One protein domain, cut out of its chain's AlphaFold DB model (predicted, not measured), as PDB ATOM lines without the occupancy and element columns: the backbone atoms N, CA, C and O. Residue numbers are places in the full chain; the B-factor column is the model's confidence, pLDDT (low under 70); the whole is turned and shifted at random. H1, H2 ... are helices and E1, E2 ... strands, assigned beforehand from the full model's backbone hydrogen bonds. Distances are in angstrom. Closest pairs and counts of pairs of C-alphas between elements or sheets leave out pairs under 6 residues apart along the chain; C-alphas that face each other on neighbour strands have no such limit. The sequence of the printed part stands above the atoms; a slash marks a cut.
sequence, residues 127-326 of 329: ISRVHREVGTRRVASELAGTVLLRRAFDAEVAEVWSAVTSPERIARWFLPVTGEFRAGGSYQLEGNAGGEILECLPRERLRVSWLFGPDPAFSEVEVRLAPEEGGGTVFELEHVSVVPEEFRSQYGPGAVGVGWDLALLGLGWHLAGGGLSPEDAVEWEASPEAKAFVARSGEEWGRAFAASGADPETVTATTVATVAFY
ATOM      1  N   ILE A 127      29.853 101.050 116.686       87.75
ATOM      2  CA  ILE A 127      28.810 102.077 116.553       87.75
ATOM      3  C   ILE A 127      27.816 102.027 117.715       87.75
ATOM      4  O   ILE A 127      27.358 103.081 118.174       87.75
ATOM      5  N   SER A 128      27.502 100.823 118.200       88.12
ATOM      6  CA  SER A 128      26.547 100.600 119.294       88.12
ATOM      7  C   SER A 128      27.083 101.049 120.655       88.12
ATOM      8  O   SER A 128      26.296 101.315 121.561       88.12
ATOM      9  N   ARG A 129      28.407 101.177 120.811       91.44
ATOM     10  CA  ARG A 129      29.048 101.718 122.026       91.44
ATOM     11  C   ARG A 129      28.869 103.227 122.193       91.44
ATOM     12  O   ARG A 129      29.201 103.758 123.252       91.44
ATOM     13  N   VAL A 130      28.388 103.919 121.161       96.19
ATOM     14  CA  VAL A 130      28.210 105.370 121.172       96.19
ATOM     15  C   VAL A 130      26.734 105.706 121.330       96.19
ATOM     16  O   VAL A 130      25.900 105.390 120.482       96.19
ATOM     17  N   HIS A 131      26.418 106.411 122.406       97.00
ATOM     18  CA  HIS A 131      25.129 107.059 122.590       97.00
ATOM     19  C   HIS A 131      25.121 108.416 121.882       97.00
ATOM     20  O   HIS A 131      26.090 109.167 121.988       97.00
ATOM     21  N   ARG A 132      24.030 108.736 121.180       98.00
ATOM     22  CA  ARG A 132      23.902 109.943 120.348       98.00
ATOM     23  C   ARG A 132      22.646 110.717 120.714       98.00
ATOM     24  O   ARG A 132      21.568 110.139 120.831       98.00
ATOM     25  N   GLU A 133      22.772 112.033 120.824       98.12
ATOM     26  CA  GLU A 133      21.644 112.945 121.009       98.12
ATOM     27  C   GLU A 133      21.748 114.122 120.039       98.12
ATOM     28  O   GLU A 133      22.833 114.632 119.753       98.12
ATOM     29  N   VAL A 134      20.594 114.564 119.543       97.62
ATOM     30  CA  VAL A 134      20.463 115.753 118.699       97.62
ATOM     31  C   VAL A 134      19.539 116.732 119.400       97.62
ATOM     32  O   VAL A 134      18.472 116.359 119.886       97.62
ATOM     33  N   GLY A 135      19.931 117.999 119.421       94.69
ATOM     34  CA  GLY A 135      19.152 119.048 120.054       94.69
ATOM     35  C   GLY A 135      19.343 120.407 119.401       94.69
ATOM     36  O   GLY A 135      19.901 120.556 118.310       94.69
ATOM     37  N   THR A 136      18.825 121.419 120.087       92.62
ATOM     38  CA  THR A 136      19.060 122.818 119.747       92.62
ATOM     39  C   THR A 136      19.271 123.626 121.017       92.62
ATOM     40  O   THR A 136      18.686 123.341 122.063       92.62
ATOM     41  N   ARG A 137      20.094 124.665 120.921       90.44
ATOM     42  CA  ARG A 137      20.388 125.585 122.016       90.44
ATOM     43  C   ARG A 137      20.373 127.012 121.490       90.44
ATOM     44  O   ARG A 137      20.877 127.291 120.409       90.44
ATOM     45  N   ARG A 138      19.824 127.945 122.268       88.44
ATOM     46  CA  ARG A 138      19.972 129.373 121.959       88.44
ATOM     47  C   ARG A 138      21.371 129.846 122.336       88.44
ATOM     48  O   ARG A 138      21.783 129.689 123.487       88.44
ATOM     49  N   VAL A 139      22.057 130.456 121.379       86.56
ATOM     50  CA  VAL A 139      23.353 131.105 121.571       86.56
ATOM     51  C   VAL A 139      23.212 132.545 121.105       86.56
ATOM     52  O   VAL A 139      22.866 132.803 119.956       86.56
ATOM     53  N   ALA A 140      23.423 133.493 122.021       84.12
ATOM     54  CA  ALA A 140      23.089 134.900 121.804       84.12
ATOM     55  C   ALA A 140      21.649 135.062 121.258       84.12
ATOM     56  O   ALA A 140      20.689 134.677 121.930       84.12
ATOM     57  N   SER A 141      21.486 135.628 120.060       80.94
ATOM     58  CA  SER A 141      20.192 135.803 119.387       80.94
ATOM     59  C   SER A 141      19.820 134.675 118.418       80.94
ATOM     60  O   SER A 141      18.737 134.719 117.836       80.94
ATOM     61  N   GLU A 142      20.676 133.671 118.246       86.44
ATOM     62  CA  GLU A 142      20.562 132.648 117.203       86.44
ATOM     63  C   GLU A 142      20.230 131.269 117.792       86.44
ATOM     64  O   GLU A 142      20.435 131.000 118.981       86.44
ATOM     65  N   LEU A 143      19.647 130.396 116.965       88.31
ATOM     66  CA  LEU A 143      19.375 129.006 117.323       88.31
ATOM     67  C   LEU A 143      20.494 128.133 116.752       88.31
ATOM     68  O   LEU A 143      20.617 128.008 115.538       88.31
ATOM     69  N   ALA A 144      21.292 127.536 117.628       92.06
ATOM     70  CA  ALA A 144      22.337 126.595 117.265       92.06
ATOM     71  C   ALA A 144      21.802 125.158 117.324       92.06
ATOM     72  O   ALA A 144      21.009 124.815 118.207       92.06
ATOM     73  N   GLY A 145      22.244 124.315 116.395       93.38
ATOM     74  CA  GLY A 145      22.091 122.869 116.502       93.38
ATOM     75  C   GLY A 145      23.096 122.303 117.500       93.38
ATOM     76  O   GLY A 145      24.177 122.863 117.678       93.38
ATOM     77  N   THR A 146      22.736 121.202 118.152       95.81
ATOM     78  CA  THR A 146      23.639 120.466 119.039       95.81
ATOM     79  C   THR A 146      23.687 119.005 118.623       95.81
ATOM     80  O   THR A 146      22.642 118.388 118.398       95.81
ATOM     81  N   VAL A 147      24.891 118.452 118.548       97.56
ATOM     82  CA  VAL A 147      25.115 117.005 118.511       97.56
ATOM     83  C   VAL A 147      25.910 116.612 119.744       97.56
ATOM     84  O   VAL A 147      26.891 117.276 120.084       97.56
ATOM     85  N   LEU A 148      25.472 115.562 120.428       98.38
ATOM     86  CA  LEU A 148      26.148 115.010 121.592       98.38
ATOM     87  C   LEU A 148      26.446 113.538 121.344       98.38
ATOM     88  O   LEU A 148      25.574 112.791 120.900       98.38
ATOM     89  N   LEU A 149      27.677 113.139 121.642       97.88
ATOM     90  CA  LEU A 149      28.141 111.762 121.604       97.88
ATOM     91  C   LEU A 149      28.654 111.388 122.987       97.88
ATOM     92  O   LEU A 149      29.374 112.165 123.613       97.88
ATOM     93  N   ARG A 150      28.323 110.187 123.450       97.81
ATOM     94  CA  ARG A 150      28.827 109.648 124.713       97.81
ATOM     95  C   ARG A 150      29.286 108.212 124.521       97.81
ATOM     96  O   ARG A 150      28.541 107.400 123.982       97.81
ATOM     97  N   ARG A 151      30.498 107.900 124.972       96.19
ATOM     98  CA  ARG A 151      31.104 106.565 124.883       96.19
ATOM     99  C   ARG A 151      31.903 106.273 126.148       96.19
ATOM    100  O   ARG A 151      32.633 107.135 126.629       96.19
ATOM    101  N   ALA A 152      31.778 105.055 126.667       96.00
ATOM    102  CA  ALA A 152      32.647 104.558 127.725       96.00
ATOM    103  C   ALA A 152      33.933 103.961 127.129       96.00
ATOM    104  O   ALA A 152      33.894 103.255 126.115       96.00
ATOM    105  N   PHE A 153      35.067 104.247 127.763       95.50
ATOM    106  CA  PHE A 153      36.374 103.685 127.440       95.50
ATOM    107  C   PHE A 153      36.924 102.910 128.635       95.50
ATOM    108  O   PHE A 153      36.897 103.406 129.762       95.50
ATOM    109  N   ASP A 154      37.502 101.738 128.368       94.88
ATOM    110  CA  ASP A 154      38.231 100.927 129.351       94.88
ATOM    111  C   ASP A 154      39.643 101.499 129.587       94.88
ATOM    112  O   ASP A 154      40.668 100.897 129.280       94.88
ATOM    113  N   ALA A 155      39.686 102.755 130.030       95.81
ATOM    114  CA  ALA A 155      40.896 103.495 130.344       95.81
ATOM    115  C   ALA A 155      40.615 104.496 131.471       95.81
ATOM    116  O   ALA A 155      39.544 105.102 131.541       95.81
ATOM    117  N   GLU A 156      41.598 104.694 132.345       96.50
ATOM    118  CA  GLU A 156      41.522 105.669 133.435       96.50
ATOM    119  C   GLU A 156      41.350 107.102 132.906       96.50
ATOM    120  O   GLU A 156      41.901 107.465 131.865       96.50
ATOM    121  N   VAL A 157      40.673 107.963 133.673       97.88
ATOM    122  CA  VAL A 157      40.381 109.353 133.259       97.88
ATOM    123  C   VAL A 157      41.656 110.113 132.896       97.88
ATOM    124  O   VAL A 157      41.673 110.908 131.960       97.88
ATOM    125  N   ALA A 158      42.752 109.862 133.617       97.00
ATOM    126  CA  ALA A 158      44.040 110.487 133.335       97.00
ATOM    127  C   ALA A 158      44.599 110.104 131.953       97.00
ATOM    128  O   ALA A 158      45.240 110.937 131.312       97.00
ATOM    129  N   GLU A 159      44.343 108.877 131.503       97.38
ATOM    130  CA  GLU A 159      44.801 108.368 130.215       97.38
ATOM    131  C   GLU A 159      43.955 108.929 129.070       97.38
ATOM    132  O   GLU A 159      44.507 109.479 128.115       97.38
ATOM    133  N   VAL A 160      42.625 108.908 129.215       98.12
ATOM    134  CA  VAL A 160      41.709 109.529 128.243       98.12
ATOM    135  C   VAL A 160      41.980 111.028 128.132       98.12
ATOM    136  O   VAL A 160      42.111 111.551 127.028       98.12
ATOM    137  N   TRP A 161      42.158 111.717 129.263       98.44
ATOM    138  CA  TRP A 161      42.526 113.131 129.281       98.44
ATOM    139  C   TRP A 161      43.829 113.382 128.523       98.44
ATOM    140  O   TRP A 161      43.885 114.242 127.649       98.44
ATOM    141  N   SER A 162      44.871 112.594 128.803       97.69
ATOM    142  CA  SER A 162      46.144 112.721 128.097       97.69
ATOM    143  C   SER A 162      45.991 112.507 126.589       97.69
ATOM    144  O   SER A 162      46.637 113.229 125.831       97.69
ATOM    145  N   ALA A 163      45.166 111.552 126.153       97.25
ATOM    146  CA  ALA A 163      44.942 111.258 124.740       97.25
ATOM    147  C   ALA A 163      44.261 112.408 123.981       97.25
ATOM    148  O   ALA A 163      44.534 112.585 122.794       97.25
ATOM    149  N   VAL A 164      43.424 113.204 124.659       97.38
ATOM    150  CA  VAL A 164      42.650 114.298 124.043       97.38
ATOM    151  C   VAL A 164      43.234 115.692 124.281       97.38
ATOM    152  O   VAL A 164      42.738 116.655 123.705       97.38
ATOM    153  N   THR A 165      44.285 115.826 125.100       97.12
ATOM    154  CA  THR A 165      44.942 117.125 125.354       97.12
ATOM    155  C   THR A 165      46.429 117.186 125.007       97.12
ATOM    156  O   THR A 165      46.968 118.287 124.934       97.12
ATOM    157  N   SER A 166      47.129 116.055 124.835       96.62
ATOM    158  CA  SER A 166      48.536 116.062 124.393       96.62
ATOM    159  C   SER A 166      48.605 116.129 122.865       96.62
ATOM    160  O   SER A 166      48.118 115.205 122.214       96.62
ATOM    161  N   PRO A 167      49.248 117.151 122.279       95.94
ATOM    162  CA  PRO A 167      49.381 117.286 120.826       95.94
ATOM    163  C   PRO A 167      50.007 116.055 120.164       95.94
ATOM    164  O   PRO A 167      49.523 115.572 119.143       95.94
ATOM    165  N   GLU A 168      51.042 115.496 120.793       94.62
ATOM    166  CA  GLU A 168      51.774 114.322 120.312       94.62
ATOM    167  C   GLU A 168      50.932 113.045 120.350       94.62
ATOM    168  O   GLU A 168      51.245 112.076 119.656       94.62
ATOM    169  N   ARG A 169      49.899 113.011 121.198       95.19
ATOM    170  CA  ARG A 169      48.960 111.893 121.294       95.19
ATOM    171  C   ARG A 169      47.763 112.082 120.379       95.19
ATOM    172  O   ARG A 169      47.395 111.125 119.711       95.19
ATOM    173  N   ILE A 170      47.217 113.295 120.298       95.38
ATOM    174  CA  ILE A 170      46.126 113.650 119.377       95.38
ATOM    175  C   ILE A 170      46.516 113.284 117.942       95.38
ATOM    176  O   ILE A 170      45.766 112.589 117.268       95.38
ATOM    177  N   ALA A 171      47.736 113.628 117.517       92.56
ATOM    178  CA  ALA A 171      48.240 113.326 116.174       92.56
ATOM    179  C   ALA A 171      48.345 111.820 115.835       92.56
ATOM    180  O   ALA A 171      48.661 111.474 114.701       92.56
ATOM    181  N   ARG A 172      48.142 110.914 116.804       90.62
ATOM    182  CA  ARG A 172      48.190 109.454 116.589       90.62
ATOM    183  C   ARG A 172      46.838 108.842 116.245       90.62
ATOM    184  O   ARG A 172      46.801 107.688 115.840       90.62
ATOM    185  N   TRP A 173      45.748 109.563 116.485       91.12
ATOM    186  CA  TRP A 173      44.384 109.054 116.299       91.12
ATOM    187  C   TRP A 173      43.441 110.072 115.658       91.12
ATOM    188  O   TRP A 173      42.342 109.725 115.237       91.12
ATOM    189  N   PHE A 174      43.881 111.324 115.584       91.88
ATOM    190  CA  PHE A 174      43.198 112.440 114.963       91.88
ATOM    191  C   PHE A 174      44.208 113.279 114.169       91.88
ATOM    192  O   PHE A 174      45.335 112.853 113.913       91.88
ATOM    193  N   LEU A 175      43.819 114.487 113.770       91.88
ATOM    194  CA  LEU A 175      44.678 115.379 112.999       91.88
ATOM    195  C   LEU A 175      45.789 115.992 113.869       91.88
ATOM    196  O   LEU A 175      45.528 116.344 115.027       91.88
ATOM    197  N   PRO A 176      47.006 116.191 113.326       94.56
ATOM    198  CA  PRO A 176      48.041 116.956 114.006       94.56
ATOM    199  C   PRO A 176      47.537 118.345 114.403       94.56
ATOM    200  O   PRO A 176      46.795 118.995 113.661       94.56
ATOM    201  N   VAL A 177      47.944 118.800 115.589       97.06
ATOM    202  CA  VAL A 177      47.481 120.059 116.175       97.06
ATOM    203  C   VAL A 177      48.658 120.932 116.598       97.06
ATOM    204  O   VAL A 177      49.625 120.461 117.197       97.06
ATOM    205  N   THR A 178      48.565 122.228 116.310       97.94
ATOM    206  CA  THR A 178      49.564 123.245 116.677       97.94
ATOM    207  C   THR A 178      48.898 124.424 117.385       97.94
ATOM    208  O   THR A 178      47.701 124.640 117.213       97.94
ATOM    209  N   GLY A 179      49.642 125.181 118.198       97.12
ATOM    210  CA  GLY A 179      49.126 126.386 118.856       97.12
ATOM    211  C   GLY A 179      49.669 126.630 120.263       97.12
ATOM    212  O   GLY A 179      50.726 126.127 120.646       97.12
ATOM    213  N   GLU A 180      48.929 127.423 121.033       97.44
ATOM    214  CA  GLU A 180      49.190 127.747 122.431       97.44
ATOM    215  C   GLU A 180      48.220 126.973 123.338       97.44
ATOM    216  O   GLU A 180      47.119 127.433 123.628       97.44
ATOM    217  N   PHE A 181      48.632 125.799 123.825       96.06
ATOM    218  CA  PHE A 181      47.767 124.872 124.572       96.06
ATOM    219  C   PHE A 181      47.525 125.279 126.034       96.06
ATOM    220  O   PHE A 181      47.948 124.618 126.983       96.06
ATOM    221  N   ARG A 182      46.840 126.406 126.216       94.19
ATOM    222  CA  ARG A 182      46.416 126.977 127.498       94.19
ATOM    223  C   ARG A 182      45.088 127.705 127.310       94.19
ATOM    224  O   ARG A 182      44.781 128.126 126.203       94.19
ATOM    225  N   ALA A 183      44.332 127.916 128.385       97.12
ATOM    226  CA  ALA A 183      43.121 128.736 128.314       97.12
ATOM    227  C   ALA A 183      43.427 130.144 127.752       97.12
ATOM    228  O   ALA A 183      44.433 130.766 128.120       97.12
ATOM    229  N   GLY A 184      42.577 130.608 126.835       97.94
ATOM    230  CA  GLY A 184      42.749 131.819 126.029       97.94
ATOM    231  C   GLY A 184      43.832 131.729 124.945       97.94
ATOM    232  O   GLY A 184      44.160 132.739 124.329       97.94
ATOM    233  N   GLY A 185      44.459 130.565 124.760       98.00
ATOM    234  CA  GLY A 185      45.418 130.306 123.690       98.00
ATOM    235  C   GLY A 185      44.740 129.754 122.437       98.00
ATOM    236  O   GLY A 185      43.618 129.249 122.494       98.00
ATOM    237  N   SER A 186      45.415 129.861 121.295       98.19
ATOM    238  CA  SER A 186      44.907 129.383 120.008       98.19
ATOM    239  C   SER A 186      45.285 127.928 119.734       98.19
ATOM    240  O   SER A 186      46.264 127.416 120.273       98.19
ATOM    241  N   TYR A 187      44.543 127.269 118.851       98.25
ATOM    242  CA  TYR A 187      44.911 125.972 118.290       98.25
ATOM    243  C   TYR A 187      44.512 125.880 116.813       98.25
ATOM    244  O   TYR A 187      43.612 126.585 116.355       98.25
ATOM    245  N   GLN A 188      45.172 124.994 116.073       97.94
ATOM    246  CA  GLN A 188      44.887 124.709 114.673       97.94
ATOM    247  C   GLN A 188      45.114 123.225 114.389       97.94
ATOM    248  O   GLN A 188      46.223 122.728 114.589       97.94
ATOM    249  N   LEU A 189      44.079 122.545 113.894       96.44
ATOM    250  CA  LEU A 189      44.187 121.202 113.322       96.44
ATOM    251  C   LEU A 189      44.652 121.320 111.870       96.44
ATOM    252  O   LEU A 189      44.125 122.140 111.109       96.44
ATOM    253  N   GLU A 190      45.638 120.526 111.470       94.62
ATOM    254  CA  GLU A 190      46.167 120.575 110.105       94.62
ATOM    255  C   GLU A 190      45.073 120.295 109.067       94.62
ATOM    256  O   GLU A 190      44.321 119.328 109.164       94.62
ATOM    257  N   GLY A 191      44.945 121.199 108.089       92.00
ATOM    258  CA  GLY A 191      43.934 121.113 107.032       92.00
ATOM    259  C   GLY A 191      42.483 121.308 107.490       92.00
ATOM    260  O   GLY A 191      41.587 121.244 106.655       92.00
ATOM    261  N   ASN A 192      42.219 121.561 108.774       93.25
ATOM    262  CA  ASN A 192      40.865 121.539 109.329       93.25
ATOM    263  C   ASN A 192      40.582 122.779 110.199       93.25
ATOM    264  O   ASN A 192      41.081 123.872 109.924       93.25
ATOM    265  N   ALA A 193      39.717 122.646 111.202       94.50
ATOM    266  CA  ALA A 193      39.299 123.733 112.066       94.50
ATOM    267  C   ALA A 193      40.419 124.185 113.010       94.50
ATOM    268  O   ALA A 193      41.242 123.394 113.477       94.50
ATOM    269  N   GLY A 194      40.407 125.472 113.322       96.62
ATOM    270  CA  GLY A 194      41.174 126.047 114.419       96.62
ATOM    271  C   GLY A 194      40.259 126.801 115.369       96.62
ATOM    272  O   GLY A 194      39.041 126.822 115.196       96.62
ATOM    273  N   GLY A 195      40.839 127.450 116.367       97.38
ATOM    274  CA  GLY A 195      40.068 128.248 117.307       97.38
ATOM    275  C   GLY A 195      40.858 128.655 118.534       97.38
ATOM    276  O   GLY A 195      42.086 128.734 118.520       97.38
ATOM    277  N   GLU A 196      40.121 128.923 119.601       98.44
ATOM    278  CA  GLU A 196      40.625 129.309 120.913       98.44
ATOM    279  C   GLU A 196      40.219 128.258 121.948       98.44
ATOM    280  O   GLU A 196      39.106 127.728 121.920       98.44
ATOM    281  N   ILE A 197      41.113 127.980 122.893       98.50
ATOM    282  CA  ILE A 197      40.823 127.168 124.070       98.50
ATOM    283  C   ILE A 197      40.102 128.046 125.089       98.50
ATOM    284  O   ILE A 197      40.722 128.834 125.800       98.50
ATOM    285  N   LEU A 198      38.787 127.892 125.174       98.25
ATOM    286  CA  LEU A 198      37.918 128.715 126.016       98.25
ATOM    287  C   LEU A 198      38.025 128.325 127.495       98.25
ATOM    288  O   LEU A 198      38.037 129.184 128.375       98.25
ATOM    289  N   GLU A 199      38.111 127.024 127.776       98.00
ATOM    290  CA  GLU A 199      38.227 126.482 129.129       98.00
ATOM    291  C   GLU A 199      39.021 125.171 129.109       98.00
ATOM    292  O   GLU A 199      38.858 124.343 128.214       98.00
ATOM    293  N   CYS A 200      39.875 124.971 130.110       97.69
ATOM    294  CA  CYS A 200      40.621 123.731 130.297       97.69
ATOM    295  C   CYS A 200      40.683 123.410 131.795       97.69
ATOM    296  O   CYS A 200      41.472 124.000 132.535       97.69
ATOM    297  N   LEU A 201      39.811 122.503 132.233       97.56
ATOM    298  CA  LEU A 201      39.753 121.952 133.584       97.56
ATOM    299  C   LEU A 201      40.379 120.550 133.553       97.56
ATOM    300  O   LEU A 201      39.763 119.625 133.012       97.56
ATOM    301  N   PRO A 202      41.605 120.378 134.085       96.25
ATOM    302  CA  PRO A 202      42.339 119.123 133.983       96.25
ATOM    303  C   PRO A 202      41.515 117.909 134.415       96.25
ATOM    304  O   PRO A 202      41.009 117.880 135.531       96.25
ATOM    305  N   ARG A 203      41.460 116.888 133.550       96.06
ATOM    306  CA  ARG A 203      40.770 115.598 133.761       96.06
ATOM    307  C   ARG A 203      39.250 115.683 133.903       96.06
ATOM    308  O   ARG A 203      38.634 114.693 134.275       96.06
ATOM    309  N   GLU A 204      38.653 116.825 133.589       96.62
ATOM    310  CA  GLU A 204      37.213 117.032 133.747       96.62
ATOM    311  C   GLU A 204      36.585 117.601 132.480       96.62
ATOM    312  O   GLU A 204      35.584 117.067 131.999       96.62
ATOM    313  N   ARG A 205      37.151 118.685 131.931       98.25
ATOM    314  CA  ARG A 205      36.513 119.418 130.837       98.25
ATOM    315  C   ARG A 205      37.488 120.193 129.966       98.25
ATOM    316  O   ARG A 205      38.311 120.951 130.470       98.25
ATOM    317  N   LEU A 206      37.316 120.083 128.657       98.56
ATOM    318  CA  LEU A 206      37.960 120.935 127.663       98.56
ATOM    319  C   LEU A 206      36.874 121.581 126.805       98.56
ATOM    320  O   LEU A 206      36.042 120.872 126.248       98.56
ATOM    321  N   ARG A 207      36.887 122.907 126.671       98.56
ATOM    322  CA  ARG A 207      35.976 123.636 125.782       98.56
ATOM    323  C   ARG A 207      36.767 124.524 124.840       98.56
ATOM    324  O   ARG A 207      37.636 125.279 125.278       98.56
ATOM    325  N   VAL A 208      36.441 124.451 123.558       98.62
ATOM    326  CA  VAL A 208      37.127 125.172 122.485       98.62
ATOM    327  C   VAL A 208      36.116 125.796 121.524       98.62
ATOM    328  O   VAL A 208      35.023 125.260 121.337       98.62
ATOM    329  N   SER A 209      36.467 126.923 120.905       98.06
ATOM    330  CA  SER A 209      35.744 127.399 119.718       98.06
ATOM    331  C   SER A 209      36.181 126.599 118.495       98.06
ATOM    332  O   SER A 209      37.337 126.206 118.416       98.06
ATOM    333  N   TRP A 210      35.279 126.356 117.544       97.06
ATOM    334  CA  TRP A 210      35.534 125.487 116.392       97.06
ATOM    335  C   TRP A 210      35.297 126.219 115.070       97.06
ATOM    336  O   TRP A 210      34.219 126.173 114.480       97.06
ATOM    337  N   LEU A 211      36.315 126.922 114.589       94.06
ATOM    338  CA  LEU A 211      36.227 127.789 113.421       94.06
ATOM    339  C   LEU A 211      36.696 127.039 112.170       94.06
ATOM    340  O   LEU A 211      37.888 126.784 111.989       94.06
ATOM    341  N   PHE A 212      35.747 126.689 111.300       88.31
ATOM    342  CA  PHE A 212      36.006 125.981 110.047       88.31
ATOM    343  C   PHE A 212      35.561 126.799 108.826       88.31
ATOM    344  O   PHE A 212      34.433 127.288 108.768       88.31
ATOM    345  N   GLY A 213      36.431 126.891 107.818       86.06
ATOM    346  CA  GLY A 213      36.152 127.600 106.568       86.06
ATOM    347  C   GLY A 213      36.436 129.112 106.611       86.06
ATOM    348  O   GLY A 213      36.956 129.628 107.598       86.06
ATOM    349  N   PRO A 214      36.151 129.835 105.510       80.12
ATOM    350  CA  PRO A 214      36.570 131.228 105.328       80.12
ATOM    351  C   PRO A 214      35.744 132.262 106.109       80.12
ATOM    352  O   PRO A 214      36.226 133.374 106.311       80.12
ATOM    353  N   ASP A 215      34.516 131.925 106.507       82.56
ATOM    354  CA  ASP A 215      33.613 132.800 107.272       82.56
ATOM    355  C   ASP A 215      32.826 131.957 108.292       82.56
ATOM    356  O   ASP A 215      31.674 131.584 108.046       82.56
ATOM    357  N   PRO A 216      33.487 131.515 109.378       84.06
ATOM    358  CA  PRO A 216      32.891 130.602 110.339       84.06
ATOM    359  C   PRO A 216      31.863 131.328 111.213       84.06
ATOM    360  O   PRO A 216      32.165 132.328 111.865       84.06
ATOM    361  N   ALA A 217      30.648 130.783 111.260       88.44
ATOM    362  CA  ALA A 217      29.642 131.169 112.243       88.44
ATOM    363  C   ALA A 217      30.011 130.648 113.647       88.44
ATOM    364  O   ALA A 217      31.020 129.964 113.834       88.44
ATOM    365  N   PHE A 218      29.183 130.962 114.651       92.88
ATOM    366  CA  PHE A 218      29.383 130.446 116.004       92.88
ATOM    367  C   PHE A 218      29.451 128.917 115.998       92.88
ATOM    368  O   PHE A 218      28.543 128.248 115.497       92.88
ATOM    369  N   SER A 219      30.498 128.384 116.613       95.12
ATOM    370  CA  SER A 219      30.673 126.957 116.789       95.12
ATOM    371  C   SER A 219      31.618 126.677 117.952       95.12
ATOM    372  O   SER A 219      32.652 127.334 118.096       95.12
ATOM    373  N   GLU A 220      31.257 125.719 118.794       97.25
ATOM    374  CA  GLU A 220      32.011 125.321 119.976       97.25
ATOM    375  C   GLU A 220      31.933 123.813 120.187       97.25
ATOM    376  O   GLU A 220      30.901 123.184 119.940       97.25
ATOM    377  N   VAL A 221      33.021 123.257 120.707       98.31
ATOM    378  CA  VAL A 221      33.123 121.857 121.103       98.31
ATOM    379  C   VAL A 221      33.474 121.798 122.579       98.31
ATOM    380  O   VAL A 221      34.414 122.457 123.031       98.31
ATOM    381  N   GLU A 222      32.728 121.000 123.331       98.62
ATOM    382  CA  GLU A 222      33.002 120.706 124.731       98.62
ATOM    383  C   GLU A 222      33.179 119.201 124.921       98.62
ATOM    384  O   GLU A 222      32.304 118.415 124.566       98.62
ATOM    385  N   VAL A 223      34.309 118.816 125.506       98.62
ATOM    386  CA  VAL A 223      34.609 117.459 125.958       98.62
ATOM    387  C   VAL A 223      34.489 117.420 127.473       98.62
ATOM    388  O   VAL A 223      35.076 118.257 128.162       98.62
ATOM    389  N   ARG A 224      33.766 116.430 127.997       98.69
ATOM    390  CA  ARG A 224      33.602 116.161 129.429       98.69
ATOM    391  C   ARG A 224      34.015 114.727 129.724       98.69
ATOM    392  O   ARG A 224      33.615 113.814 129.004       98.69
ATOM    393  N   LEU A 225      34.787 114.536 130.787       98.50
ATOM    394  CA  LEU A 225      35.186 113.216 131.265       98.50
ATOM    395  C   LEU A 225      34.607 112.967 132.655       98.50
ATOM    396  O   LEU A 225      34.675 113.832 133.528       98.50
ATOM    397  N   ALA A 226      34.082 111.767 132.867       97.69
ATOM    398  CA  ALA A 226      33.655 111.298 134.177       97.69
ATOM    399  C   ALA A 226      34.133 109.857 134.404       97.69
ATOM    400  O   ALA A 226      34.124 109.068 133.460       97.69
ATOM    401  N   PRO A 227      34.549 109.485 135.625       96.69
ATOM    402  CA  PRO A 227      34.843 108.090 135.938       96.69
ATOM    403  C   PRO A 227      33.566 107.240 135.859       96.69
ATOM    404  O   PRO A 227      32.488 107.708 136.231       96.69
ATOM    405  N   GLU A 228      33.694 105.992 135.412       92.94
ATOM    406  CA  GLU A 228      32.592 105.024 135.392       92.94
ATOM    407  C   GLU A 228      32.600 104.126 136.643       92.94
ATOM    408  O   GLU A 228      33.651 103.792 137.204       92.94
ATOM    409  N   GLU A 229      31.411 103.727 137.108       82.38
ATOM    410  CA  GLU A 229      31.283 102.737 138.178       82.38
ATOM    411  C   GLU A 229      31.777 101.367 137.684       82.38
ATOM    412  O   GLU A 229      31.130 100.725 136.863       82.38
ATOM    413  N   GLY A 230      32.913 100.904 138.210       79.12
ATOM    414  CA  GLY A 230      33.539  99.637 137.803       79.12
ATOM    415  C   GLY A 230      34.919  99.782 137.160       79.12
ATOM    416  O   GLY A 230      35.573  98.768 136.932       79.12
ATOM    417  N   GLY A 231      35.387 101.018 136.963       85.44
ATOM    418  CA  GLY A 231      36.630 101.327 136.252       85.44
ATOM    419  C   GLY A 231      36.339 101.874 134.857       85.44
ATOM    420  O   GLY A 231      35.271 101.632 134.309       85.44
ATOM    421  N   GLY A 232      37.271 102.650 134.302       94.06
ATOM    422  CA  GLY A 232      37.100 103.297 133.000       94.06
ATOM    423  C   GLY A 232      36.586 104.738 133.065       94.06
ATOM    424  O   GLY A 232      36.490 105.359 134.130       94.06
ATOM    425  N   THR A 233      36.290 105.291 131.890       97.94
ATOM    426  CA  THR A 233      35.937 106.704 131.705       97.94
ATOM    427  C   THR A 233      34.780 106.856 130.734       97.94
ATOM    428  O   THR A 233      34.856 106.414 129.589       97.94
ATOM    429  N   VAL A 234      33.750 107.585 131.150       97.94
ATOM    430  CA  VAL A 234      32.725 108.118 130.257       97.94
ATOM    431  C   VAL A 234      33.270 109.382 129.601       97.94
ATOM    432  O   VAL A 234      33.510 110.392 130.266       97.94
ATOM    433  N   PHE A 235      33.459 109.312 128.290       98.38
ATOM    434  CA  PHE A 235      33.758 110.448 127.433       98.38
ATOM    435  C   PHE A 235      32.454 110.983 126.845       98.38
ATOM    436  O   PHE A 235      31.682 110.232 126.244       98.38
ATOM    437  N   GLU A 236      32.220 112.281 126.981       98.62
ATOM    438  CA  GLU A 236      31.122 112.985 126.332       98.62
ATOM    439  C   GLU A 236      31.670 114.146 125.507       98.62
ATOM    440  O   GLU A 236      32.477 114.930 126.002       98.62
ATOM    441  N   LEU A 237      31.214 114.265 124.262       98.62
ATOM    442  CA  LEU A 237      31.496 115.398 123.390       98.62
ATOM    443  C   LEU A 237      30.189 116.030 122.943       98.62
ATOM    444  O   LEU A 237      29.316 115.353 122.409       98.62
ATOM    445  N   GLU A 238      30.087 117.340 123.117       98.50
ATOM    446  CA  GLU A 238      29.001 118.161 122.603       98.50
ATOM    447  C   GLU A 238      29.569 119.166 121.600       98.50
ATOM    448  O   GLU A 238      30.473 119.934 121.926       98.50
ATOM    449  N   HIS A 239      29.030 119.180 120.382       97.75
ATOM    450  CA  HIS A 239      29.340 120.186 119.370       97.75
ATOM    451  C   HIS A 239      28.088 121.033 119.138       97.75
ATOM    452  O   HIS A 239      27.053 120.536 118.684       97.75
ATOM    453  N   VAL A 240      28.190 122.318 119.473       96.25
ATOM    454  CA  VAL A 240      27.136 123.320 119.302       96.25
ATOM    455  C   VAL A 240      27.530 124.241 118.162       96.25
ATOM    456  O   VAL A 240      28.581 124.869 118.234       96.25
ATOM    457  N   SER A 241      26.689 124.377 117.141       93.31
ATOM    458  CA  SER A 241      27.001 125.244 116.003       93.31
ATOM    459  C   SER A 241      25.775 125.919 115.403       93.31
ATOM    460  O   SER A 241      24.673 125.366 115.341       93.31
ATOM    461  N   VAL A 242      25.970 127.158 114.957       90.75
ATOM    462  CA  VAL A 242      25.028 127.856 114.087       90.75
ATOM    463  C   VAL A 242      25.345 127.433 112.660       90.75
ATOM    464  O   VAL A 242      26.347 127.843 112.078       90.75
ATOM    465  N   VAL A 243      24.494 126.574 112.108       81.56
ATOM    466  CA  VAL A 243      24.640 126.049 110.750       81.56
ATOM    467  C   VAL A 243      23.671 126.797 109.833       81.56
ATOM    468  O   VAL A 243      22.501 126.926 110.203       81.56
ATOM    469  N   PRO A 244      24.108 127.267 108.648       82.62
ATOM    470  CA  PRO A 244      23.203 127.829 107.648       82.62
ATOM    471  C   PRO A 244      22.049 126.871 107.337       82.62
ATOM    472  O   PRO A 244      22.259 125.659 107.228       82.62
ATOM    473  N   GLU A 245      20.837 127.402 107.177       82.44
ATOM    474  CA  GLU A 245      19.628 126.589 106.989       82.44
ATOM    475  C   GLU A 245      19.731 125.688 105.751       82.44
ATOM    476  O   GLU A 245      19.274 124.548 105.763       82.44
ATOM    477  N   GLU A 246      20.405 126.145 104.697       82.50
ATOM    478  CA  GLU A 246      20.640 125.358 103.487       82.50
ATOM    479  C   GLU A 246      21.468 124.099 103.785       82.50
ATOM    480  O   GLU A 246      21.120 123.007 103.343       82.50
ATOM    481  N   PHE A 247      22.523 124.218 104.596       82.38
ATOM    482  CA  PHE A 247      23.341 123.070 105.002       82.38
ATOM    483  C   PHE A 247      22.592 122.151 105.967       82.38
ATOM    484  O   PHE A 247      22.636 120.927 105.829       82.38
ATOM    485  N   ARG A 248      21.876 122.740 106.931       83.69
ATOM    486  CA  ARG A 248      21.084 121.997 107.915       83.69
ATOM    487  C   ARG A 248      19.969 121.192 107.245       83.69
ATOM    488  O   ARG A 248      19.783 120.031 107.587       83.69
ATOM    489  N   SER A 249      19.249 121.787 106.299       86.25
ATOM    490  CA  SER A 249      18.157 121.128 105.571       86.25
ATOM    491  C   SER A 249      18.645 120.035 104.622       86.25
ATOM    492  O   SER A 249      17.916 119.080 104.371       86.25
ATOM    493  N   GLN A 250      19.880 120.147 104.124       89.81
ATOM    494  CA  GLN A 250      20.446 119.171 103.201       89.81
ATOM    495  C   GLN A 250      21.055 117.959 103.910       89.81
ATOM    496  O   GLN A 250      20.822 116.833 103.486       89.81
ATOM    497  N   TYR A 251      21.823 118.173 104.980       89.88
ATOM    498  CA  TYR A 251      22.618 117.110 105.608       89.88
ATOM    499  C   TYR A 251      22.205 116.815 107.057       89.88
ATOM    500  O   TYR A 251      22.525 115.763 107.606       89.88
ATOM    501  N   GLY A 252      21.436 117.696 107.698       91.94
ATOM    502  CA  GLY A 252      20.990 117.484 109.073       91.94
ATOM    503  C   GLY A 252      22.158 117.369 110.070       91.94
ATOM    504  O   GLY A 252      23.256 117.869 109.811       91.94
ATOM    505  N   PRO A 253      21.946 116.726 111.236       93.88
ATOM    506  CA  PRO A 253      22.983 116.584 112.264       93.88
ATOM    507  C   PRO A 253      24.109 115.615 111.869       93.88
ATOM    508  O   PRO A 253      25.223 115.728 112.383       93.88
ATOM    509  N   GLY A 254      23.852 114.690 110.938       91.75
ATOM    510  CA  GLY A 254      24.846 113.719 110.479       91.75
ATOM    511  C   GLY A 254      26.060 114.366 109.798       91.75
ATOM    512  O   GLY A 254      27.157 113.821 109.886       91.75
ATOM    513  N   ALA A 255      25.895 115.565 109.228       89.19
ATOM    514  CA  ALA A 255      26.960 116.341 108.583       89.19
ATOM    515  C   ALA A 255      28.201 116.556 109.465       89.19
ATOM    516  O   ALA A 255      29.316 116.634 108.963       89.19
ATOM    517  N   VAL A 256      27.989 116.699 110.776       91.81
ATOM    518  CA  VAL A 256      29.057 116.825 111.779       91.81
ATOM    519  C   VAL A 256      29.180 115.565 112.627       91.81
ATOM    520  O   VAL A 256      30.283 115.200 113.027       91.81
ATOM    521  N   GLY A 257      28.062 114.885 112.884       95.56
ATOM    522  CA  GLY A 257      28.008 113.711 113.744       95.56
ATOM    523  C   GLY A 257      28.854 112.538 113.246       95.56
ATOM    524  O   GLY A 257      29.581 111.943 114.039       95.56
ATOM    525  N   VAL A 258      28.817 112.237 111.942       96.06
ATOM    526  CA  VAL A 258      29.582 111.112 111.366       96.06
ATOM    527  C   VAL A 258      31.090 111.346 111.501       96.06
ATOM    528  O   VAL A 258      31.837 110.435 111.846       96.06
ATOM    529  N   GLY A 259      31.546 112.591 111.317       94.12
ATOM    530  CA  GLY A 259      32.946 112.955 111.549       94.12
ATOM    531  C   GLY A 259      33.393 112.720 112.996       94.12
ATOM    532  O   GLY A 259      34.501 112.241 113.228       94.12
ATOM    533  N   TRP A 260      32.527 112.999 113.974       96.69
ATOM    534  CA  TRP A 260      32.824 112.712 115.380       96.69
ATOM    535  C   TRP A 260      32.812 111.223 115.713       96.69
ATOM    536  O   TRP A 260      33.623 110.791 116.530       96.69
ATOM    537  N   ASP A 261      31.948 110.432 115.078       96.56
ATOM    538  CA  ASP A 261      31.975 108.974 115.223       96.56
ATOM    539  C   ASP A 261      33.293 108.379 114.713       96.56
ATOM    540  O   ASP A 261      33.887 107.544 115.393       96.56
ATOM    541  N   LEU A 262      33.787 108.849 113.562       93.69
ATOM    542  CA  LEU A 262      35.097 108.454 113.030       93.69
ATOM    543  C   LEU A 262      36.237 108.851 113.980       93.69
ATOM    544  O   LEU A 262      37.132 108.051 114.250       93.69
ATOM    545  N   ALA A 263      36.178 110.054 114.558       93.69
ATOM    546  CA  ALA A 263      37.153 110.485 115.556       93.69
ATOM    547  C   ALA A 263      37.120 109.594 116.818       93.69
ATOM    548  O   ALA A 263      38.170 109.207 117.331       93.69
ATOM    549  N   LEU A 264      35.931 109.219 117.308       94.94
ATOM    550  CA  LEU A 264      35.788 108.318 118.458       94.94
ATOM    551  C   LEU A 264      36.248 106.887 118.168       94.94
ATOM    552  O   LEU A 264      36.740 106.228 119.085       94.94
ATOM    553  N   LEU A 265      36.098 106.412 116.931       92.81
ATOM    554  CA  LEU A 265      36.659 105.136 116.490       92.81
ATOM    555  C   LEU A 265      38.190 105.164 116.597       92.81
ATOM    556  O   LEU A 265      38.774 104.303 117.259       92.81
ATOM    557  N   GLY A 266      38.825 106.205 116.048       92.25
ATOM    558  CA  GLY A 266      40.272 106.405 116.152       92.25
ATOM    559  C   GLY A 266      40.754 106.483 117.604       92.25
ATOM    560  O   GLY A 266      41.711 105.800 117.980       92.25
ATOM    561  N   LEU A 267      40.064 107.257 118.451       94.56
ATOM    562  CA  LEU A 267      40.378 107.351 119.880       94.56
ATOM    563  C   LEU A 267      40.259 105.990 120.581       94.56
ATOM    564  O   LEU A 267      41.118 105.639 121.390       94.56
ATOM    565  N   GLY A 268      39.220 105.214 120.262       93.44
ATOM    566  CA  GLY A 268      39.021 103.870 120.800       93.44
ATOM    567  C   GLY A 268      40.177 102.932 120.466       93.44
ATOM    568  O   GLY A 268      40.727 102.298 121.367       93.44
ATOM    569  N   TRP A 269      40.603 102.900 119.201       91.88
ATOM    570  CA  TRP A 269      41.768 102.114 118.787       91.88
ATOM    571  C   TRP A 269      43.049 102.562 119.485       91.88
ATOM    572  O   TRP A 269      43.810 101.716 119.954       91.88
ATOM    573  N   HIS A 270      43.264 103.871 119.614       92.25
ATOM    574  CA  HIS A 270      44.433 104.417 120.299       92.25
ATOM    575  C   HIS A 270      44.501 104.010 121.773       92.25
ATOM    576  O   HIS A 270      45.554 103.585 122.251       92.25
ATOM    577  N   LEU A 271      43.384 104.115 122.496       94.06
ATOM    578  CA  LEU A 271      43.312 103.752 123.914       94.06
ATOM    579  C   LEU A 271      43.451 102.242 124.142       94.06
ATOM    580  O   LEU A 271      44.008 101.832 125.154       94.06
ATOM    581  N   ALA A 272      43.033 101.416 123.179       91.81
ATOM    582  CA  ALA A 272      43.264  99.972 123.197       91.81
ATOM    583  C   ALA A 272      44.729  99.574 122.894       91.81
ATOM    584  O   ALA A 272      45.046  98.388 122.812       91.81
ATOM    585  N   GLY A 273      45.631 100.547 122.708       87.25
ATOM    586  CA  GLY A 273      47.033 100.320 122.346       87.25
ATOM    587  C   GLY A 273      47.253 100.016 120.861       87.25
ATOM    588  O   GLY A 273      48.372  99.680 120.471       87.25
ATOM    589  N   GLY A 274      46.204 100.129 120.046       80.69
ATOM    590  CA  GLY A 274      46.251 100.048 118.592       80.69
ATOM    591  C   GLY A 274      46.285 101.430 117.933       80.69
ATOM    592  O   GLY A 274      46.729 102.421 118.517       80.69
ATOM    593  N   GLY A 275      45.813 101.480 116.690       75.31
ATOM    594  CA  GLY A 275      45.786 102.671 115.845       75.31
ATOM    595  C   GLY A 275      46.294 102.359 114.441       75.31
ATOM    596  O   GLY A 275      47.021 101.386 114.240       75.31
ATOM    597  N   LEU A 276      45.899 103.187 113.482       76.44
ATOM    598  CA  LEU A 276      46.395 103.119 112.112       76.44
ATOM    599  C   LEU A 276      47.546 104.111 111.948       76.44
ATOM    600  O   LEU A 276      47.527 105.197 112.535       76.44
ATOM    601  N   SER A 277      48.557 103.751 111.156       75.69
ATOM    602  CA  SER A 277      49.486 104.767 110.666       75.69
ATOM    603  C   SER A 277      48.735 105.740 109.741       75.69
ATOM    604  O   SER A 277      47.668 105.393 109.236       75.69
ATOM    605  N   PRO A 278      49.256 106.952 109.476       73.62
ATOM    606  CA  PRO A 278      48.605 107.869 108.539       73.62
ATOM    607  C   PRO A 278      48.373 107.268 107.143       73.62
ATOM    608  O   PRO A 278      47.379 107.587 106.505       73.62
ATOM    609  N   GLU A 279      49.270 106.393 106.677       74.31
ATOM    610  CA  GLU A 279      49.123 105.691 105.396       74.31
ATOM    611  C   GLU A 279      47.998 104.649 105.460       74.31
ATOM    612  O   GLU A 279      47.093 104.675 104.626       74.31
ATOM    613  N   ASP A 280      47.989 103.813 106.505       78.75
ATOM    614  CA  ASP A 280      46.942 102.799 106.698       78.75
ATOM    615  C   ASP A 280      45.565 103.438 106.939       78.75
ATOM    616  O   ASP A 280      44.543 102.859 106.583       78.75
ATOM    617  N   ALA A 281      45.515 104.630 107.543       78.94
ATOM    618  CA  ALA A 281      44.278 105.378 107.747       78.94
ATOM    619  C   ALA A 281      43.662 105.811 106.410       78.94
ATOM    620  O   ALA A 281      42.467 105.618 106.205       78.94
ATOM    621  N   VAL A 282      44.477 106.316 105.478       81.00
ATOM    622  CA  VAL A 282      44.022 106.686 104.125       81.00
ATOM    623  C   VAL A 282      43.540 105.457 103.351       81.00
ATOM    624  O   VAL A 282      42.517 105.520 102.669       81.00
ATOM    625  N   GLU A 283      44.248 104.330 103.457       82.50
ATOM    626  CA  GLU A 283      43.815 103.077 102.829       82.50
ATOM    627  C   GLU A 283      42.501 102.566 103.438       82.50
ATOM    628  O   GLU A 283      41.570 102.213 102.708       82.50
ATOM    629  N   TRP A 284      42.387 102.584 104.769       85.88
ATOM    630  CA  TRP A 284      41.180 102.169 105.471       85.88
ATOM    631  C   TRP A 284      39.984 103.046 105.107       85.88
ATOM    632  O   TRP A 284      38.918 102.509 104.833       85.88
ATOM    633  N   GLU A 285      40.136 104.367 105.016       82.88
ATOM    634  CA  GLU A 285      39.054 105.284 104.628       82.88
ATOM    635  C   GLU A 285      38.465 104.973 103.241       82.88
ATOM    636  O   GLU A 285      37.275 105.193 103.003       82.88
ATOM    637  N   ALA A 286      39.267 104.417 102.328       84.19
ATOM    638  CA  ALA A 286      38.812 103.996 101.004       84.19
ATOM    639  C   ALA A 286      38.143 102.605 100.989       84.19
ATOM    640  O   ALA A 286      37.552 102.215  99.974       84.19
ATOM    641  N   SER A 287      38.230 101.854 102.090       88.06
ATOM    642  CA  SER A 287      37.779 100.466 102.180       88.06
ATOM    643  C   SER A 287      36.246 100.319 102.220       88.06
ATOM    644  O   SER A 287      35.526 101.222 102.671       88.06
ATOM    645  N   PRO A 288      35.701  99.167 101.781       89.31
ATOM    646  CA  PRO A 288      34.296  98.821 101.996       89.31
ATOM    647  C   PRO A 288      33.880  98.853 103.473       89.31
ATOM    648  O   PRO A 288      32.753  99.231 103.788       89.31
ATOM    649  N   GLU A 289      34.786  98.487 104.377       88.31
ATOM    650  CA  GLU A 289      34.572  98.480 105.821       88.31
ATOM    651  C   GLU A 289      34.342  99.898 106.360       88.31
ATOM    652  O   GLU A 289      33.372 100.126 107.086       88.31
ATOM    653  N   ALA A 290      35.158 100.876 105.955       88.50
ATOM    654  CA  ALA A 290      34.958 102.274 106.341       88.50
ATOM    655  C   ALA A 290      33.651 102.844 105.782       88.50
ATOM    656  O   ALA A 290      32.912 103.517 106.501       88.50
ATOM    657  N   LYS A 291      33.304 102.518 104.529       91.38
ATOM    658  CA  LYS A 291      32.016 102.921 103.939       91.38
ATOM    659  C   LYS A 291      30.829 102.329 104.690       91.38
ATOM    660  O   LYS A 291      29.847 103.030 104.928       91.38
ATOM    661  N   ALA A 292      30.920 101.068 105.105       92.06
ATOM    662  CA  ALA A 292      29.892 100.425 105.912       92.06
ATOM    663  C   ALA A 292      29.772 101.065 107.305       92.06
ATOM    664  O   ALA A 292      28.654 101.308 107.767       92.06
ATOM    665  N   PHE A 293      30.897 101.403 107.948       93.31
ATOM    666  CA  PHE A 293      30.899 102.158 109.204       93.31
ATOM    667  C   PHE A 293      30.217 103.520 109.038       93.31
ATOM    668  O   PHE A 293      29.319 103.863 109.804       93.31
ATOM    669  N   VAL A 294      30.592 104.275 108.004       93.81
ATOM    670  CA  VAL A 294      30.006 105.580 107.673       93.81
ATOM    671  C   VAL A 294      28.505 105.476 107.430       93.81
ATOM    672  O   VAL A 294      27.740 106.255 108.000       93.81
ATOM    673  N   ALA A 295      28.067 104.517 106.612       94.31
ATOM    674  CA  ALA A 295      26.655 104.323 106.309       94.31
ATOM    675  C   ALA A 295      25.859 104.047 107.588       94.31
ATOM    676  O   ALA A 295      24.855 104.706 107.865       94.31
ATOM    677  N   ARG A 296      26.367 103.140 108.426       95.31
ATOM    678  CA  ARG A 296      25.730 102.777 109.689       95.31
ATOM    679  C   ARG A 296      25.746 103.926 110.705       95.31
ATOM    680  O   ARG A 296      24.745 104.138 111.383       95.31
ATOM    681  N   SER A 297      26.829 104.700 110.787       96.50
ATOM    682  CA  SER A 297      26.898 105.917 111.609       96.50
ATOM    683  C   SER A 297      25.862 106.945 111.145       96.50
ATOM    684  O   SER A 297      25.102 107.464 111.964       96.50
ATOM    685  N   GLY A 298      25.755 107.181 109.834       96.38
ATOM    686  CA  GLY A 298      24.756 108.079 109.257       96.38
ATOM    687  C   GLY A 298      23.327 107.667 109.613       96.38
ATOM    688  O   GLY A 298      22.537 108.505 110.047       96.38
ATOM    689  N   GLU A 299      23.005 106.374 109.520       96.62
ATOM    690  CA  GLU A 299      21.710 105.836 109.953       96.62
ATOM    691  C   GLU A 299      21.428 106.080 111.442       96.62
ATOM    692  O   GLU A 299      20.311 106.459 111.802       96.62
ATOM    693  N   GLU A 300      22.412 105.874 112.321       97.75
ATOM    694  CA  GLU A 300      22.253 106.110 113.761       97.75
ATOM    695  C   GLU A 300      22.091 107.601 114.090       97.75
ATOM    696  O   GLU A 300      21.284 107.958 114.952       97.75
ATOM    697  N   TRP A 301      22.747 108.498 113.349       97.75
ATOM    698  CA  TRP A 301      22.458 109.933 113.421       97.75
ATOM    699  C   TRP A 301      21.058 110.278 112.920       97.75
ATOM    700  O   TRP A 301      20.393 111.124 113.521       97.75
ATOM    701  N   GLY A 302      20.572 109.596 111.882       97.56
ATOM    702  CA  GLY A 302      19.183 109.682 111.440       97.56
ATOM    703  C   GLY A 302      18.200 109.280 112.544       97.56
ATOM    704  O   GLY A 302      17.232 109.994 112.810       97.56
ATOM    705  N   ARG A 303      18.479 108.187 113.268       97.81
ATOM    706  CA  ARG A 303      17.673 107.751 114.425       97.81
ATOM    707  C   ARG A 303      17.700 108.767 115.563       97.81
ATOM    708  O   ARG A 303      16.642 109.091 116.103       97.81
ATOM    709  N   ALA A 304      18.872 109.307 115.900       98.00
ATOM    710  CA  ALA A 304      19.000 110.360 116.908       98.00
ATOM    711  C   ALA A 304      18.246 111.638 116.492       98.00
ATOM    712  O   ALA A 304      17.596 112.282 117.318       98.00
ATOM    713  N   PHE A 305      18.256 111.976 115.199       97.50
ATOM    714  CA  PHE A 305      17.513 113.116 114.675       97.50
ATOM    715  C   PHE A 305      15.997 112.898 114.753       97.50
ATOM    716  O   PHE A 305      15.280 113.785 115.217       97.50
ATOM    717  N   ALA A 306      15.505 111.707 114.402       97.81
ATOM    718  CA  ALA A 306      14.101 111.346 114.604       97.81
ATOM    719  C   ALA A 306      13.692 111.436 116.083       97.81
ATOM    720  O   ALA A 306      12.642 111.994 116.400       97.81
ATOM    721  N   ALA A 307      14.539 110.954 117.000       97.75
ATOM    722  CA  ALA A 307      14.290 111.020 118.440       97.75
ATOM    723  C   ALA A 307      14.201 112.462 118.977       97.75
ATOM    724  O   ALA A 307      13.511 112.699 119.968       97.75
ATOM    725  N   SER A 308      14.822 113.436 118.300       95.94
ATOM    726  CA  SER A 308      14.680 114.866 118.625       95.94
ATOM    727  C   SER A 308      13.300 115.454 118.275       95.94
ATOM    728  O   SER A 308      13.014 116.601 118.620       95.94
ATOM    729  N   GLY A 309      12.433 114.681 117.607       96.06
ATOM    730  CA  GLY A 309      11.105 115.108 117.159       96.06
ATOM    731  C   GLY A 309      11.093 115.780 115.784       96.06
ATOM    732  O   GLY A 309      10.138 116.486 115.460       96.06
ATOM    733  N   ALA A 310      12.150 115.595 114.989       94.56
ATOM    734  CA  ALA A 310      12.221 116.105 113.627       94.56
ATOM    735  C   ALA A 310      11.216 115.408 112.694       94.56
ATOM    736  O   ALA A 310      10.799 114.273 112.927       94.56
ATOM    737  N   ASP A 311      10.845 116.104 111.621       95.94
ATOM    738  CA  ASP A 311       9.938 115.581 110.605       95.94
ATOM    739  C   ASP A 311      10.519 114.317 109.923       95.94
ATOM    740  O   ASP A 311      11.677 114.345 109.493       95.94
ATOM    741  N   PRO A 312       9.750 113.214 109.799       96.56
ATOM    742  CA  PRO A 312      10.258 111.960 109.244       96.56
ATOM    743  C   PRO A 312      10.813 112.063 107.820       96.56
ATOM    744  O   PRO A 312      11.834 111.440 107.532       96.56
ATOM    745  N   GLU A 313      10.189 112.849 106.934       96.06
ATOM    746  CA  GLU A 313      10.675 113.011 105.556       96.06
ATOM    747  C   GLU A 313      12.019 113.742 105.542       96.06
ATOM    748  O   GLU A 313      12.958 113.325 104.857       96.06
ATOM    749  N   THR A 314      12.145 114.779 106.372       95.00
ATOM    750  CA  THR A 314      13.398 115.517 106.571       95.00
ATOM    751  C   THR A 314      14.503 114.612 107.122       95.00
ATOM    752  O   THR A 314      15.634 114.644 106.630       95.00
ATOM    753  N   VAL A 315      14.195 113.772 108.117       97.06
ATOM    754  CA  VAL A 315      15.153 112.809 108.682       97.06
ATOM    755  C   VAL A 315      15.649 111.855 107.603       97.06
ATOM    756  O   VAL A 315      16.857 111.697 107.440       97.06
ATOM    757  N   THR A 316      14.746 111.240 106.838       97.31
ATOM    758  CA  THR A 316      15.133 110.319 105.766       97.31
ATOM    759  C   THR A 316      15.991 111.018 104.713       97.31
ATOM    760  O   THR A 316      17.064 110.513 104.378       97.31
ATOM    761  N   ALA A 317      15.571 112.190 104.229       96.69
ATOM    762  CA  ALA A 317      16.286 112.922 103.186       96.69
ATOM    763  C   ALA A 317      17.711 113.312 103.618       96.69
ATOM    764  O   ALA A 317      18.671 113.041 102.897       96.69
ATOM    765  N   THR A 318      17.854 113.887 104.814       96.44
ATOM    766  CA  THR A 318      19.157 114.310 105.358       96.44
ATOM    767  C   THR A 318      20.078 113.139 105.691       96.44
ATOM    768  O   THR A 318      21.291 113.244 105.507       96.44
ATOM    769  N   THR A 319      19.518 112.008 106.130       97.31
ATOM    770  CA  THR A 319      20.287 110.787 106.411       97.31
ATOM    771  C   THR A 319      20.889 110.227 105.128       97.31
ATOM    772  O   THR A 319      22.095 110.008 105.063       97.31
ATOM    773  N   VAL A 320      20.069 110.067 104.081       96.56
ATOM    774  CA  VAL A 320      20.528 109.591 102.766       96.56
ATOM    775  C   VAL A 320      21.579 110.532 102.188       96.56
ATOM    776  O   VAL A 320      22.632 110.074 101.755       96.56
ATOM    777  N   ALA A 321      21.330 111.845 102.226       96.00
ATOM    778  CA  ALA A 321      22.266 112.838 101.709       96.00
ATOM    779  C   ALA A 321      23.604 112.844 102.461       96.00
ATOM    780  O   ALA A 321      24.649 112.993 101.832       96.00
ATOM    781  N   THR A 322      23.594 112.672 103.786       95.44
ATOM    782  CA  THR A 322      24.823 112.581 104.588       95.44
ATOM    783  C   THR A 322      25.600 111.306 104.294       95.44
ATOM    784  O   THR A 322      26.809 111.385 104.099       95.44
ATOM    785  N   VAL A 323      24.934 110.147 104.237       94.81
ATOM    786  CA  VAL A 323      25.612 108.881 103.921       94.81
ATOM    787  C   VAL A 323      26.268 108.973 102.548       94.81
ATOM    788  O   VAL A 323      27.474 108.784 102.458       94.81
ATOM    789  N   ALA A 324      25.510 109.378 101.527       94.31
ATOM    790  CA  ALA A 324      26.003 109.599 100.168       94.31
ATOM    791  C   ALA A 324      27.207 110.556 100.131       94.31
ATOM    792  O   ALA A 324      28.243 110.268  99.531       94.31
ATOM    793  N   PHE A 325      27.108 111.684 100.843       91.38
ATOM    794  CA  PHE A 325      28.194 112.654 100.939       91.38
ATOM    795  C   PHE A 325      29.475 112.049 101.524       91.38
ATOM    796  O   PHE A 325      30.554 112.319 100.998       91.38
ATOM    797  N   TYR A 326      29.366 111.241 102.583       89.56
ATOM    798  CA  TYR A 326      30.539 110.656 103.221       89.56
ATOM    799  C   TYR A 326      31.099 109.432 102.466       89.56
ATOM    800  O   TYR A 326      32.309 109.219 102.467       89.56
TER     801      TYR A 326
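Overview. This is residues 127 to 326 of the 329 residues of the protein "Uncharacterized conserved protein YndB, AHSA1/START domain" of Streptomyces microflavus (UniProt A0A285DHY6). Look for one twisted sheet of eight strands, a wall with H1, H4 and H6 over one face and the other face bare. H4 packs along E2 and E8, H6 crosses over edge strand E1, H7 packs on H6 off the sheet, and H5 lies farther out. The 200 printed residues give E1 and E2, then H1 and H2, then E3 to E8, then H3 to H7; the class is mixed. The sheet is antiparallel, in the order E1, E2, E8, E7, E6, E5, E4, E3. The whole is compact, with a radius of gyration of the C-alphas of 16.5 A and spans of 43 by 41 by 37 A.

Arrangement. Start at E2, residues 142 to 153, which forms a hairpin with E1, residues 130 to 139; N 133 and O 148 are 2.9 A apart. On to E8, residues 233 to 241, find N 149 and O 237 at 2.9 A. E3, 177 to 179, E4, 186 to 189, E5, 194 to 201, E6, 205 to 209, E7, 219 to 227, and E8 form a meander, each strand the antiparallel neighbour of the one before; N 222 and O 238 of E7 and E8 are 2.9 A apart. H4, residues 254 to 271, has a height over the sheet of 9.5 A and runs along the strands, at 25 degrees to E2 on the local plane; C-alphas 147 and 257 are their closest, 6.5 A. On the same face, H6, residues 288 to 307, is slantwise over E1; their closest C-alphas, 133 and 304, are 5.5 A apart. H7, residues 312 to 326, forms a helical hairpin with H6, closest at C-alphas 295 and 323, 5.3 A. H3, residues 245 to 251, touches H7, closest at C-alphas 251 and 318, 4.5 A. H1, residues 157 to 165, touches residues 267 to 271 of H4, closest at C-alphas 160 and 271, 7.4 A. H2, residues 167 to 170, only grazes the sheet. H5, residues 278 to 285, is apart from H4. Every O i to N i+4 pair is within hydrogen-bond range in H1, H3, H5, H6 and H7; H4 has 13 of 14, and H2 is too short for one.

Along the chain. Find C-alpha 130 at (28.210, 105.370, 121.172), where E1 begins. E2 is 34.5 A long, H6 28.6 A and H4 24.9 A. H7 ends at C-alpha 326, (30.539, 110.656, 103.221).

Size, cuts and confidence. C-alphas 214 and 230 are the farthest apart, 45.4 A. The printed part has no cut and no long link, and no printed residue is under 70 in pLDDT.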